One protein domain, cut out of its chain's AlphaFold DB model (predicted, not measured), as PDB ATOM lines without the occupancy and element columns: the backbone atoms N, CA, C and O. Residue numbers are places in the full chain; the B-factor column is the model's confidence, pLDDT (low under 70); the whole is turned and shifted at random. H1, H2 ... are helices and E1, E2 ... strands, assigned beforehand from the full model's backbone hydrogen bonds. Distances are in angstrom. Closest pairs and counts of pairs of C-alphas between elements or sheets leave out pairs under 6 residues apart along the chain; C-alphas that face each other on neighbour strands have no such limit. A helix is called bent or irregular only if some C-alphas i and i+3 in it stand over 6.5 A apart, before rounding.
ATOM      1  N   PRO A  28      19.831  14.037 114.323       88.19
ATOM      2  CA  PRO A  28      20.215  13.041 113.334       88.19
ATOM      3  C   PRO A  28      20.422  11.659 113.962       88.19
ATOM      4  O   PRO A  28      20.948  11.543 115.069       88.19
ATOM      5  N   GLY A  29      20.027  10.612 113.241       89.12
ATOM      6  CA  GLY A  29      20.146   9.222 113.662       89.12
ATOM      7  C   GLY A  29      18.879   8.409 113.417       89.12
ATOM      8  O   GLY A  29      17.938   8.846 112.750       89.12
ATOM      9  N   ILE A  30      18.882   7.196 113.969       90.06
ATOM     10  CA  ILE A  30      17.770   6.248 113.906       90.06
ATOM     11  C   ILE A  30      17.091   6.226 115.274       90.06
ATOM     12  O   ILE A  30      17.748   6.068 116.303       90.06
ATOM     13  N   ARG A  31      15.768   6.374 115.292       89.12
ATOM     14  CA  ARG A  31      14.951   6.343 116.507       89.12
ATOM     15  C   ARG A  31      13.761   5.422 116.302       89.12
ATOM     16  O   ARG A  31      13.182   5.400 115.223       89.12
ATOM     17  N   GLN A  32      13.368   4.702 117.347       88.81
ATOM     18  CA  GLN A  32      12.112   3.962 117.333       88.81
ATOM     19  C   GLN A  32      10.929   4.937 117.268       88.81
ATOM     20  O   GLN A  32      10.794   5.811 118.123       88.81
ATOM     21  N   GLU A  33      10.084   4.792 116.254       83.69
ATOM     22  CA  GLU A  33       8.966   5.693 115.988       83.69
ATOM     23  C   GLU A  33       7.693   4.876 115.781       83.69
ATOM     24  O   GLU A  33       7.539   4.174 114.785       83.69
ATOM     25  N   ALA A  34       6.774   4.967 116.741       75.25
ATOM     26  CA  ALA A  34       5.504   4.250 116.686       75.25
ATOM     27  C   ALA A  34       4.488   4.932 115.753       75.25
ATOM     28  O   ALA A  34       3.522   4.299 115.320       75.25
ATOM     29  N   PHE A  35       4.695   6.216 115.434       67.31
ATOM     30  CA  PHE A  35       3.764   7.034 114.664       67.31
ATOM     31  C   PHE A  35       4.439   7.629 113.419       67.31
ATOM     32  O   PHE A  35       4.767   8.812 113.352       67.31
ATOM     33  N   GLY A  36       4.603   6.813 112.376       63.06
ATOM     34  CA  GLY A  36       4.952   7.306 111.040       63.06
ATOM     35  C   GLY A  36       3.728   7.926 110.356       63.06
ATOM     36  O   GLY A  36       2.792   7.213 110.021       63.06
ATOM     37  N   CYS A  37       3.706   9.249 110.172       58.41
ATOM     38  CA  CYS A  37       2.538   9.967 109.629       58.41
ATOM     39  C   CYS A  37       2.453   9.959 108.088       58.41
ATOM     40  O   CYS A  37       1.357  10.066 107.549       58.41
ATOM     41  N   CYS A  38       3.589   9.844 107.396       63.31
ATOM     42  CA  CYS A  38       3.715   9.768 105.936       63.31
ATOM     43  C   CYS A  38       5.164   9.356 105.625       63.31
ATOM     44  O   CYS A  38       6.052  10.212 105.636       63.31
ATOM     45  N   SER A  39       5.451   8.077 105.394       61.38
ATOM     46  CA  SER A  39       6.802   7.660 105.001       61.38
ATOM     47  C   SER A  39       7.031   7.933 103.511       61.38
ATOM     48  O   SER A  39       6.284   7.478 102.651       61.38
ATOM     49  N   GLN A  40       8.075   8.705 103.195       68.00
ATOM     50  CA  GLN A  40       8.504   8.953 101.808       68.00
ATOM     51  C   GLN A  40       9.260   7.748 101.221       68.00
ATOM     52  O   GLN A  40       9.321   7.583 100.005       68.00
ATOM     53  N   GLY A  41       9.792   6.891 102.094       79.06
ATOM     54  CA  GLY A  41      10.380   5.599 101.771       79.06
ATOM     55  C   GLY A  41      10.380   4.692 103.001       79.06
ATOM     56  O   GLY A  41      10.377   5.173 104.135       79.06
ATOM     57  N   LEU A  42      10.340   3.384 102.769       83.25
ATOM     58  CA  LEU A  42      10.332   2.352 103.802       83.25
ATOM     59  C   LEU A  42      11.346   1.273 103.431       83.25
ATOM     60  O   LEU A  42      11.504   0.945 102.254       83.25
ATOM     61  N   VAL A  43      12.013   0.719 104.439       86.62
ATOM     62  CA  VAL A  43      12.959  -0.389 104.290       86.62
ATOM     63  C   VAL A  43      12.413  -1.565 105.081       86.62
ATOM     64  O   VAL A  43      12.096  -1.420 106.259       86.62
ATOM     65  N   PHE A  44      12.311  -2.718 104.427       86.94
ATOM     66  CA  PHE A  44      11.834  -3.955 105.035       86.94
ATOM     67  C   PHE A  44      12.876  -5.065 104.881       86.94
ATOM     68  O   PHE A  44      13.622  -5.066 103.893       86.94
ATOM     69  N   PRO A  45      12.911  -6.031 105.817       90.69
ATOM     70  CA  PRO A  45      13.617  -7.291 105.621       90.69
ATOM     71  C   PRO A  45      13.174  -7.968 104.314       90.69
ATOM     72  O   PRO A  45      12.003  -7.925 103.935       90.69
ATOM     73  N   ARG A  46      14.113  -8.560 103.567       92.50
ATOM     74  CA  ARG A  46      13.825  -9.110 102.228       92.50
ATOM     75  C   ARG A  46      12.858 -10.301 102.282       92.50
ATOM     76  O   ARG A  46      12.059 -10.487 101.372       92.50
ATOM     77  N   ASP A  47      12.940 -11.084 103.339       92.44
ATOM     78  CA  ASP A  47      12.049 -12.185 103.701       92.44
ATOM     79  C   ASP A  47      10.595 -11.746 103.929       92.44
ATOM     80  O   ASP A  47       9.689 -12.534 103.678       92.44
ATOM     81  N   MET A  48      10.351 -10.478 104.282       90.75
ATOM     82  CA  MET A  48       8.998  -9.915 104.421       90.75
ATOM     83  C   MET A  48       8.352  -9.523 103.087       90.75
ATOM     84  O   MET A  48       7.150  -9.260 103.036       90.75
ATOM     85  N   VAL A  49       9.117  -9.463 101.990       91.12
ATOM     86  CA  VAL A  49       8.608  -9.001 100.687       91.12
ATOM     87  C   VAL A  49       7.395  -9.810 100.203       91.12
ATOM     88  O   VAL A  49       6.427  -9.175  99.785       91.12
ATOM     89  N   PRO A  50       7.375 -11.159 100.264       92.75
ATOM     90  CA  PRO A  50       6.200 -11.935  99.869       92.75
ATOM     91  C   PRO A  50       4.949 -11.577 100.685       92.75
ATOM     92  O   PRO A  50       3.922 -11.267 100.086       92.75
ATOM     93  N   CYS A  51       5.065 -11.513 102.019       90.56
ATOM     94  CA  CYS A  51       3.969 -11.152 102.930       90.56
ATOM     95  C   CYS A  51       3.407  -9.755 102.618       90.56
ATOM     96  O   CYS A  51       2.194  -9.568 102.494       90.56
ATOM     97  N   VAL A  52       4.291  -8.775 102.405       90.31
ATOM     98  CA  VAL A  52       3.894  -7.407 102.052       90.31
ATOM     99  C   VAL A  52       3.171  -7.361 100.705       90.31
ATOM    100  O   VAL A  52       2.134  -6.710 100.588       90.31
ATOM    101  N   VAL A  53       3.692  -8.042  99.681       91.06
ATOM    102  CA  VAL A  53       3.089  -8.047  98.339       91.06
ATOM    103  C   VAL A  53       1.713  -8.711  98.348       91.06
ATOM    104  O   VAL A  53       0.791  -8.186  97.723       91.06
ATOM    105  N   GLU A  54       1.568  -9.836  99.043       91.31
ATOM    106  CA  GLU A  54       0.297 -10.553  99.175       91.31
ATOM    107  C   GLU A  54      -0.730  -9.710  99.937       91.31
ATOM    108  O   GLU A  54      -1.798  -9.414  99.404       91.31
ATOM    109  N   SER A  55      -0.349  -9.154 101.088       87.69
ATOM    110  CA  SER A  55      -1.219  -8.281 101.887       87.69
ATOM    111  C   SER A  55      -1.693  -7.036 101.128       87.69
ATOM    112  O   SER A  55      -2.845  -6.614 101.257       87.69
ATOM    113  N   LEU A  56      -0.817  -6.420 100.324       88.44
ATOM    114  CA  LEU A  56      -1.182  -5.262  99.503       88.44
ATOM    115  C   LEU A  56      -2.137  -5.640  98.363       88.44
ATOM    116  O   LEU A  56      -3.027  -4.851  98.036       88.44
ATOM    117  N   ARG A  57      -1.975  -6.830  97.769       89.38
ATOM    118  CA  ARG A  57      -2.896  -7.350  96.747       89.38
ATOM    119  C   ARG A  57      -4.266  -7.661  97.336       89.38
ATOM    120  O   ARG A  57      -5.260  -7.246  96.747       89.38
ATOM    121  N   ASP A  58      -4.304  -8.307  98.495       88.75
ATOM    122  CA  ASP A  58      -5.544  -8.723  99.151       88.75
ATOM    123  C   ASP A  58      -6.381  -7.534  99.622       88.75
ATOM    124  O   ASP A  58      -7.597  -7.514  99.438       88.75
ATOM    125  N   ARG A  59      -5.745  -6.498 100.191       84.88
ATOM    126  CA  ARG A  59      -6.474  -5.287 100.605       84.88
ATOM    127  C   ARG A  59      -6.991  -4.479  99.413       84.88
ATOM    128  O   ARG A  59      -8.049  -3.861  99.523       84.88
ATOM    129  N   GLY A  60      -6.250  -4.431  98.302       77.94
ATOM    130  CA  GLY A  60      -6.657  -3.832  97.020       77.94
ATOM    131  C   GLY A  60      -6.901  -2.311  97.003       77.94
ATOM    132  O   GLY A  60      -6.935  -1.707  95.932       77.94
ATOM    133  N   SER A  61      -7.065  -1.662  98.159       78.00
ATOM    134  CA  SER A  61      -7.295  -0.222  98.297       78.00
ATOM    135  C   SER A  61      -6.961   0.274  99.709       78.00
ATOM    136  O   SER A  61      -6.890  -0.506 100.659       78.00
ATOM    137  N   GLY A  62      -6.753   1.586  99.853       77.94
ATOM    138  CA  GLY A  62      -6.493   2.243 101.136       77.94
ATOM    139  C   GLY A  62      -5.161   2.989 101.194       77.94
ATOM    140  O   GLY A  62      -4.446   3.140 100.203       77.94
ATOM    141  N   GLN A  63      -4.847   3.499 102.382       78.50
ATOM    142  CA  GLN A  63      -3.595   4.194 102.666       78.50
ATOM    143  C   GLN A  63      -2.482   3.169 102.911       78.50
ATOM    144  O   GLN A  63      -2.462   2.499 103.943       78.50
ATOM    145  N   VAL A  64      -1.584   3.024 101.933       81.50
ATOM    146  CA  VAL A  64      -0.507   2.014 101.930       81.50
ATOM    147  C   VAL A  64       0.373   2.107 103.179       81.50
ATOM    148  O   VAL A  64       0.766   1.088 103.730       81.50
ATOM    149  N   ASP A  65       0.628   3.314 103.675       79.31
ATOM    150  CA  ASP A  65       1.367   3.574 104.912       79.31
ATOM    151  C   ASP A  65       0.693   2.968 106.152       79.31
ATOM    152  O   ASP A  65       1.371   2.380 106.995       79.31
ATOM    153  N   LEU A  66      -0.638   3.035 106.243       81.75
ATOM    154  CA  LEU A  66      -1.382   2.390 107.328       81.75
ATOM    155  C   LEU A  66      -1.373   0.867 107.194       81.75
ATOM    156  O   LEU A  66      -1.191   0.174 108.188       81.75
ATOM    157  N   ILE A  67      -1.510   0.355 105.968       86.38
ATOM    158  CA  ILE A  67      -1.467  -1.087 105.691       86.38
ATOM    159  C   ILE A  67      -0.116  -1.673 106.111       86.38
ATOM    160  O   ILE A  67      -0.064  -2.672 106.818       86.38
ATOM    161  N   LEU A  68       0.981  -1.028 105.717       86.75
ATOM    162  CA  LEU A  68       2.333  -1.468 106.059       86.75
ATOM    163  C   LEU A  68       2.608  -1.384 107.564       86.75
ATOM    164  O   LEU A  68       3.327  -2.221 108.106       86.75
ATOM    165  N   LYS A  69       2.011  -0.405 108.254       85.12
ATOM    166  CA  LYS A  69       2.070  -0.316 109.716       85.12
ATOM    167  C   LYS A  69       1.341  -1.481 110.388       85.12
ATOM    168  O   LYS A  69       1.847  -2.007 111.374       85.12
ATOM    169  N   ASP A  70       0.178  -1.876 109.873       87.00
ATOM    170  CA  ASP A  70      -0.554  -3.033 110.395       87.00
ATOM    171  C   ASP A  70       0.260  -4.319 110.204       87.00
ATOM    172  O   ASP A  70       0.446  -5.052 111.165       87.00
ATOM    173  N   ILE A  71       0.850  -4.528 109.021       88.44
ATOM    174  CA  ILE A  71       1.728  -5.683 108.755       88.44
ATOM    175  C   ILE A  71       2.906  -5.707 109.733       88.44
ATOM    176  O   ILE A  71       3.202  -6.738 110.327       88.44
ATOM    177  N   ALA A  72       3.563  -4.564 109.953       87.62
ATOM    178  CA  ALA A  72       4.655  -4.481 110.919       87.62
ATOM    179  C   ALA A  72       4.199  -4.844 112.341       87.62
ATOM    180  O   ALA A  72       4.938  -5.496 113.071       87.62
ATOM    181  N   LYS A  73       2.985  -4.449 112.733       88.12
ATOM    182  CA  LYS A  73       2.412  -4.814 114.031       88.12
ATOM    183  C   LYS A  73       2.114  -6.313 114.118       88.12
ATOM    184  O   LYS A  73       2.446  -6.918 115.135       88.12
ATOM    185  N   ASP A  74       1.496  -6.883 113.090       89.50
ATOM    186  CA  ASP A  74       1.068  -8.285 113.064       89.50
ATOM    187  C   ASP A  74       2.272  -9.242 113.065       89.50
ATOM    188  O   ASP A  74       2.250 -10.271 113.735       89.50
ATOM    189  N   GLU A  75       3.366  -8.841 112.415       88.81
ATOM    190  CA  GLU A  75       4.628  -9.590 112.324       88.81
ATOM    191  C   GLU A  75       5.613  -9.257 113.465       88.81
ATOM    192  O   GLU A  75       6.751  -9.725 113.487       88.81
ATOM    193  N   GLY A  76       5.208  -8.417 114.428       89.50
ATOM    194  CA  GLY A  76       6.035  -8.055 115.586       89.50
ATOM    195  C   GLY A  76       7.296  -7.247 115.246       89.50
ATOM    196  O   GLY A  76       8.270  -7.268 116.001       89.50
ATOM    197  N   LEU A  77       7.299  -6.529 114.121       88.44
ATOM    198  CA  LEU A  77       8.420  -5.709 113.676       88.44
ATOM    199  C   LEU A  77       8.509  -4.390 114.450       88.44
ATOM    200  O   LEU A  77       7.525  -3.684 114.677       88.44
ATOM    201  N   ALA A  78       9.739  -4.007 114.788       88.94
ATOM    202  CA  ALA A  78      10.024  -2.690 115.329       88.94
ATOM    203  C   ALA A  78      10.028  -1.631 114.214       88.94
ATOM    204  O   ALA A  78      10.630  -1.811 113.155       88.94
ATOM    205  N   LEU A  79       9.376  -0.499 114.480       87.81
ATOM    206  CA  LEU A  79       9.313   0.636 113.567       87.81
ATOM    207  C   LEU A  79      10.377   1.665 113.942       87.81
ATOM    208  O   LEU A  79      10.403   2.169 115.067       87.81
ATOM    209  N   TYR A  80      11.235   1.995 112.980       89.06
ATOM    210  CA  TYR A  80      12.284   2.993 113.136       89.06
ATOM    211  C   TYR A  80      12.121   4.114 112.110       89.06
ATOM    212  O   TYR A  80      11.803   3.871 110.947       89.06
ATOM    213  N   ALA A  81      12.383   5.343 112.542       87.62
ATOM    214  CA  ALA A  81      12.505   6.515 111.694       87.62
ATOM    215  C   ALA A  81      13.962   6.983 111.669       87.62
ATOM    216  O   ALA A  81      14.626   7.056 112.706       87.62
ATOM    217  N   GLN A  82      14.441   7.321 110.475       86.88
ATOM    218  CA  GLN A  82      15.757   7.909 110.263       86.88
ATOM    219  C   GLN A  82      15.615   9.403 109.970       86.88
ATOM    220  O   GLN A  82      14.795   9.803 109.139       86.88
ATOM    221  N   TYR A  83      16.431  10.214 110.641       85.44
ATOM    222  CA  TYR A  83      16.618  11.625 110.326       85.44
ATOM    223  C   TYR A  83      18.107  11.913 110.053       85.44
ATOM    224  O   TYR A  83      18.954  11.378 110.768       85.44
ATOM    225  N   PRO A  84      18.466  12.756 109.069       84.56
ATOM    226  CA  PRO A  84      17.585  13.381 108.079       84.56
ATOM    227  C   PRO A  84      16.903  12.353 107.165       84.56
ATOM    228  O   PRO A  84      17.320  11.198 107.078       84.56
ATOM    229  N   VAL A  85      15.816  12.766 106.509       80.88
ATOM    230  CA  VAL A  85      15.154  11.933 105.493       80.88
ATOM    231  C   VAL A  85      16.101  11.697 104.319       80.88
ATOM    232  O   VAL A  85      16.684  12.638 103.793       80.88
ATOM    233  N   MET A  86      16.214  10.434 103.906       81.44
ATOM    234  CA  MET A  86      17.153   9.989 102.867       81.44
ATOM    235  C   MET A  86      16.518   9.862 101.480       81.44
ATOM    236  O   MET A  86      17.226   9.721 100.488       81.44
ATOM    237  N   ILE A  87      15.185   9.909 101.391       81.06
ATOM    238  CA  ILE A  87      14.434   9.793 100.135       81.06
ATOM    239  C   ILE A  87      13.458  10.965 100.036       81.06
ATOM    240  O   ILE A  87      12.693  11.198 100.967       81.06
ATOM    241  N   GLN A  88      13.455  11.661  98.898       79.56
ATOM    242  CA  GLN A  88      12.448  12.658  98.539       79.56
ATOM    243  C   GLN A  88      11.629  12.127  97.364       79.56
ATOM    244  O   GLN A  88      12.164  11.824  96.298       79.56
ATOM    245  N   TYR A  89      10.313  12.048  97.539       74.00
ATOM    246  CA  TYR A  89       9.410  11.727  96.440       74.00
ATOM    247  C   TYR A  89       9.203  12.963  95.552       74.00
ATOM    248  O   TYR A  89       8.872  14.037  96.052       74.00
ATOM    249  N   LEU A  90       9.388  12.813  94.238       74.50
ATOM    250  CA  LEU A  90       9.236  13.874  93.227       74.50
ATOM    251  C   LEU A  90       8.016  13.633  92.317       74.50
ATOM    252  O   LEU A  90       8.071  13.862  91.110       74.50
ATOM    253  N   GLY A  91       6.917  13.105  92.859       66.50
ATOM    254  CA  GLY A  91       5.724  12.795  92.067       66.50
ATOM    255  C   GLY A  91       4.594  13.811  92.205       66.50
ATOM    256  O   GLY A  91       4.453  14.505  93.206       66.50
ATOM    257  N   SER A  92       3.755  13.874  91.169       65.56
ATOM    258  CA  SER A  92       2.573  14.743  91.102       65.56
ATOM    259  C   SER A  92       1.269  14.062  91.518       65.56
ATOM    260  O   SER A  92       0.260  14.746  91.670       65.56
ATOM    261  N   ASN A  93       1.273  12.735  91.668       67.56
ATOM    262  CA  ASN A  93       0.087  11.960  92.010       67.56
ATOM    263  C   ASN A  93       0.125  11.614  93.495       67.56
ATOM    264  O   ASN A  93       1.073  10.999  93.975       67.56
ATOM    265  N   SER A  94      -0.919  12.014  94.215       69.25
ATOM    266  CA  SER A  94      -1.062  11.771  95.645       69.25
ATOM    267  C   SER A  94      -2.286  10.902  95.895       69.25
ATOM    268  O   SER A  94      -3.382  11.219  95.435       69.25
ATOM    269  N   VAL A  95      -2.116   9.851  96.700       66.62
ATOM    270  CA  VAL A  95      -3.221   9.005  97.191       66.62
ATOM    271  C   VAL A  95      -4.219   9.823  98.025       66.62
ATOM    272  O   VAL A  95      -5.374   9.440  98.173       66.62
ATOM    273  N   ARG A  96      -3.809  10.996  98.528       67.12
ATOM    274  CA  ARG A  96      -4.668  11.919  99.285       67.12
ATOM    275  C   ARG A  96      -5.496  12.862  98.401       67.12
ATOM    276  O   ARG A  96      -6.103  13.785  98.931       67.12
ATOM    277  N   GLY A  97      -5.501  12.680  97.076       69.38
ATOM    278  CA  GLY A  97      -6.274  13.524  96.154       69.38
ATOM    279  C   GLY A  97      -5.781  14.974  96.081       69.38
ATOM    280  O   GLY A  97      -6.528  15.873  95.705       69.38
ATOM    281  N   THR A  98      -4.530  15.215  96.475       74.50
ATOM    282  CA  THR A  98      -3.902  16.540  96.461       74.50
ATOM    283  C   THR A  98      -3.725  17.016  95.021       74.50
ATOM    284  O   THR A  98      -3.412  16.213  94.138       74.50
ATOM    285  N   LYS A  99      -3.901  18.317  94.759       81.88
ATOM    286  CA  LYS A  99      -3.740  18.836  93.395       81.88
ATOM    287  C   LYS A  99      -2.280  18.664  92.942       81.88
ATOM    288  O   LYS A  99      -1.375  18.830  93.761       81.88
ATOM    289  N   PRO A 100      -2.008  18.417  91.647       76.44
ATOM    290  CA  PRO A 100      -0.647  18.169  91.164       76.44
ATOM    291  C   PRO A 100       0.371  19.262  91.513       76.44
ATOM    292  O   PRO A 100       1.534  18.953  91.766       76.44
ATOM    293  N   TYR A 101      -0.045  20.533  91.545       78.69
ATOM    294  CA  TYR A 101       0.846  21.634  91.930       78.69
ATOM    295  C   TYR A 101       1.174  21.624  93.430       78.69
ATOM    296  O   TYR A 101       2.297  21.941  93.803       78.69
ATOM    297  N   GLU A 102       0.229  21.223  94.283       75.75
ATOM    298  CA  GLU A 102       0.428  21.119  95.733       75.75
ATOM    299  C   GLU A 102       1.343  19.943  96.057       75.75
ATOM    300  O   GLU A 102       2.270  20.089  96.844       75.75
ATOM    301  N   ALA A 103       1.139  18.799  95.392       73.19
ATOM    302  CA  ALA A 103       1.998  17.628  95.546       73.19
ATOM    303  C   ALA A 103       3.458  17.937  95.170       73.19
ATOM    304  O   ALA A 103       4.377  17.551  95.888       73.19
ATOM    305  N   ARG A 104       3.670  18.704  94.091       72.75
ATOM    306  CA  ARG A 104       5.003  19.157  93.654       72.75
ATOM    307  C   ARG A 104       5.627  20.216  94.562       72.75
ATOM    308  O   ARG A 104       6.842  20.368  94.545       72.75
ATOM    309  N   ALA A 105       4.821  20.948  95.329       73.44
ATOM    310  CA  ALA A 105       5.316  21.956  96.262       73.44
ATOM    311  C   ALA A 105       5.885  21.343  97.555       73.44
ATOM    312  O   ALA A 105       6.547  22.042  98.321       73.44
ATOM    313  N   ILE A 106       5.650  20.051  97.814       71.69
ATOM    314  CA  ILE A 106       6.178  19.364  98.994       71.69
ATOM    315  C   ILE A 106       7.673  19.089  98.787       71.69
ATOM    316  O   ILE A 106       8.060  18.127  98.126       71.69
ATOM    317  N   TRP A 107       8.511  19.918  99.405       73.12
ATOM    318  CA  TRP A 107       9.965  19.778  99.394       73.12
ATOM    319  C   TRP A 107      10.511  19.565 100.805       73.12
ATOM    320  O   TRP A 107      10.256  20.365 101.708       73.12
ATOM    321  N   SER A 108      11.293  18.503 101.004       74.31
ATOM    322  CA  SER A 108      12.060  18.319 102.230       74.31
ATOM    323  C   SER A 108      13.295  19.210 102.212       74.31
ATOM    324  O   SER A 108      14.227  19.013 101.432       74.31
ATOM    325  N   MET A 109      13.339  20.161 103.144       75.62
ATOM    326  CA  MET A 109      14.484  21.058 103.310       75.62
ATOM    327  C   MET A 109      15.780  20.321 103.673       75.62
ATOM    328  O   MET A 109      16.853  20.872 103.456       75.62
ATOM    329  N   ALA A 110      15.710  19.063 104.129       73.38
ATOM    330  CA  ALA A 110      16.898  18.235 104.350       73.38
ATOM    331  C   ALA A 110      17.725  18.018 103.067       73.38
ATOM    332  O   ALA A 110      18.934  17.838 103.146       73.38
ATOM    333  N   PHE A 111      17.092  18.078 101.889       76.81
ATOM    334  CA  PHE A 111      17.778  17.964 100.599       76.81
ATOM    335  C   PHE A 111      18.312  19.295 100.071       76.81
ATOM    336  O   PHE A 111      19.110  19.295  99.141       76.81
ATOM    337  N   ALA A 112      17.899  20.430 100.644       74.88
ATOM    338  CA  ALA A 112      18.336  21.742 100.170       74.88
ATOM    339  C   ALA A 112      19.833  21.992 100.425       74.88
ATOM    340  O   ALA A 112      20.446  22.798  99.731       74.88
ATOM    341  N   THR A 113      20.415  21.305 101.411       74.88
ATOM    342  CA  THR A 113      21.829  21.432 101.792       74.88
ATOM    343  C   THR A 113      22.702  20.284 101.290       74.88
ATOM    344  O   THR A 113      23.902  20.305 101.536       74.88
ATOM    345  N   LEU A 114      22.135  19.270 100.624       72.25
ATOM    346  CA  LEU A 114      22.915  18.153 100.084       72.25
ATOM    347  C   LEU A 114      23.577  18.572  98.767       72.25
ATOM    348  O   LEU A 114      22.891  19.013  97.844       72.25
ATOM    349  N   SER A 115      24.896  18.395  98.655       69.94
ATOM    350  CA  SER A 115      25.612  18.551  97.388       69.94
ATOM    351  C   SER A 115      26.060  17.190  96.858       69.94
ATOM    352  O   SER A 115      26.625  16.373  97.580       69.94
ATOM    353  N   ALA A 116      25.810  16.934  95.571       70.75
ATOM    354  CA  ALA A 116      26.199  15.673  94.937       70.75
ATOM    355  C   ALA A 116      27.722  15.442  94.960       70.75
ATOM    356  O   ALA A 116      28.162  14.304  95.012       70.75
ATOM    357  N   ARG A 117      28.520  16.521  94.967       72.25
ATOM    358  CA  ARG A 117      29.991  16.468  95.001       72.25
ATOM    359  C   ARG A 117      30.571  16.009  96.336       72.25
ATOM    360  O   ARG A 117      31.716  15.584  96.362       72.25
ATOM    361  N   GLU A 118      29.830  16.147  97.428       73.88
ATOM    362  CA  GLU A 118      30.279  15.745  98.770       73.88
ATOM    363  C   GLU A 118      29.846  14.313  99.126       73.88
ATOM    364  O   GLU A 118      30.129  13.841 100.224       73.88
ATOM    365  N   LEU A 119      29.128  13.641  98.219       65.50
ATOM    366  CA  LEU A 119      28.550  12.308  98.406       65.50
ATOM    367  C   LEU A 119      29.256  11.212  97.575       65.50
ATOM    368  O   LEU A 119      28.819  10.062  97.631       65.50
TER     369      LEU A 119
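Overview. This is residues 28 to 119 of the 120 residues of an uncharacterized protein of Aureobasidium subglaciale (strain EXF-2481) (UniProt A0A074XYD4). A two-strand ribbon, antiparallel E1 and E2, has helices H1 and H2 toward one end, and from its other end one long loop, residues 84 to 99, leads away to small H3. Residues 112 to 119 stick out. The 92 printed residues run E1, H1, H2, E2, H3, mixed, under half in named elements. The whole is only just loose, close to compact: radius of gyration of the C-alphas 15.2 A, spans 39 by 33 by 22 A.

Arrangement. Look at E1, residues 29 to 32, and its antiparallel neighbour E2, residues 80 to 83: N 31 and O 81 are within hydrogen-bond range, 2.9 A. H1, residues 46 to 59, touches H2, residues 64 to 74, with 52 to 56 alone, at a steep tilt of 61 degrees; closest are C-alphas of Val 52 and Ile 71, 7.3 A. H3, residues 100 to 105, touches no helix. O i to N i+4 pairs are all within range in H2 and H3, 8 of 10 in H1.

Along the chain. Find C-alpha 29 at (20.146, 9.222, 113.662), where E1 begins. H1, only just irregular with C-alphas 47 and 50 at 7.0 A, runs 20.7 A; H2 runs 15.2 A. H3 ends at (5.316, 21.956, 96.262).

Size, cuts and confidence. The printed part has no cut. Links E1 to H1 and E2 to H3 are long. Confidence is under 70 at residues 35 to 40, 91 to 97, 115 and 119.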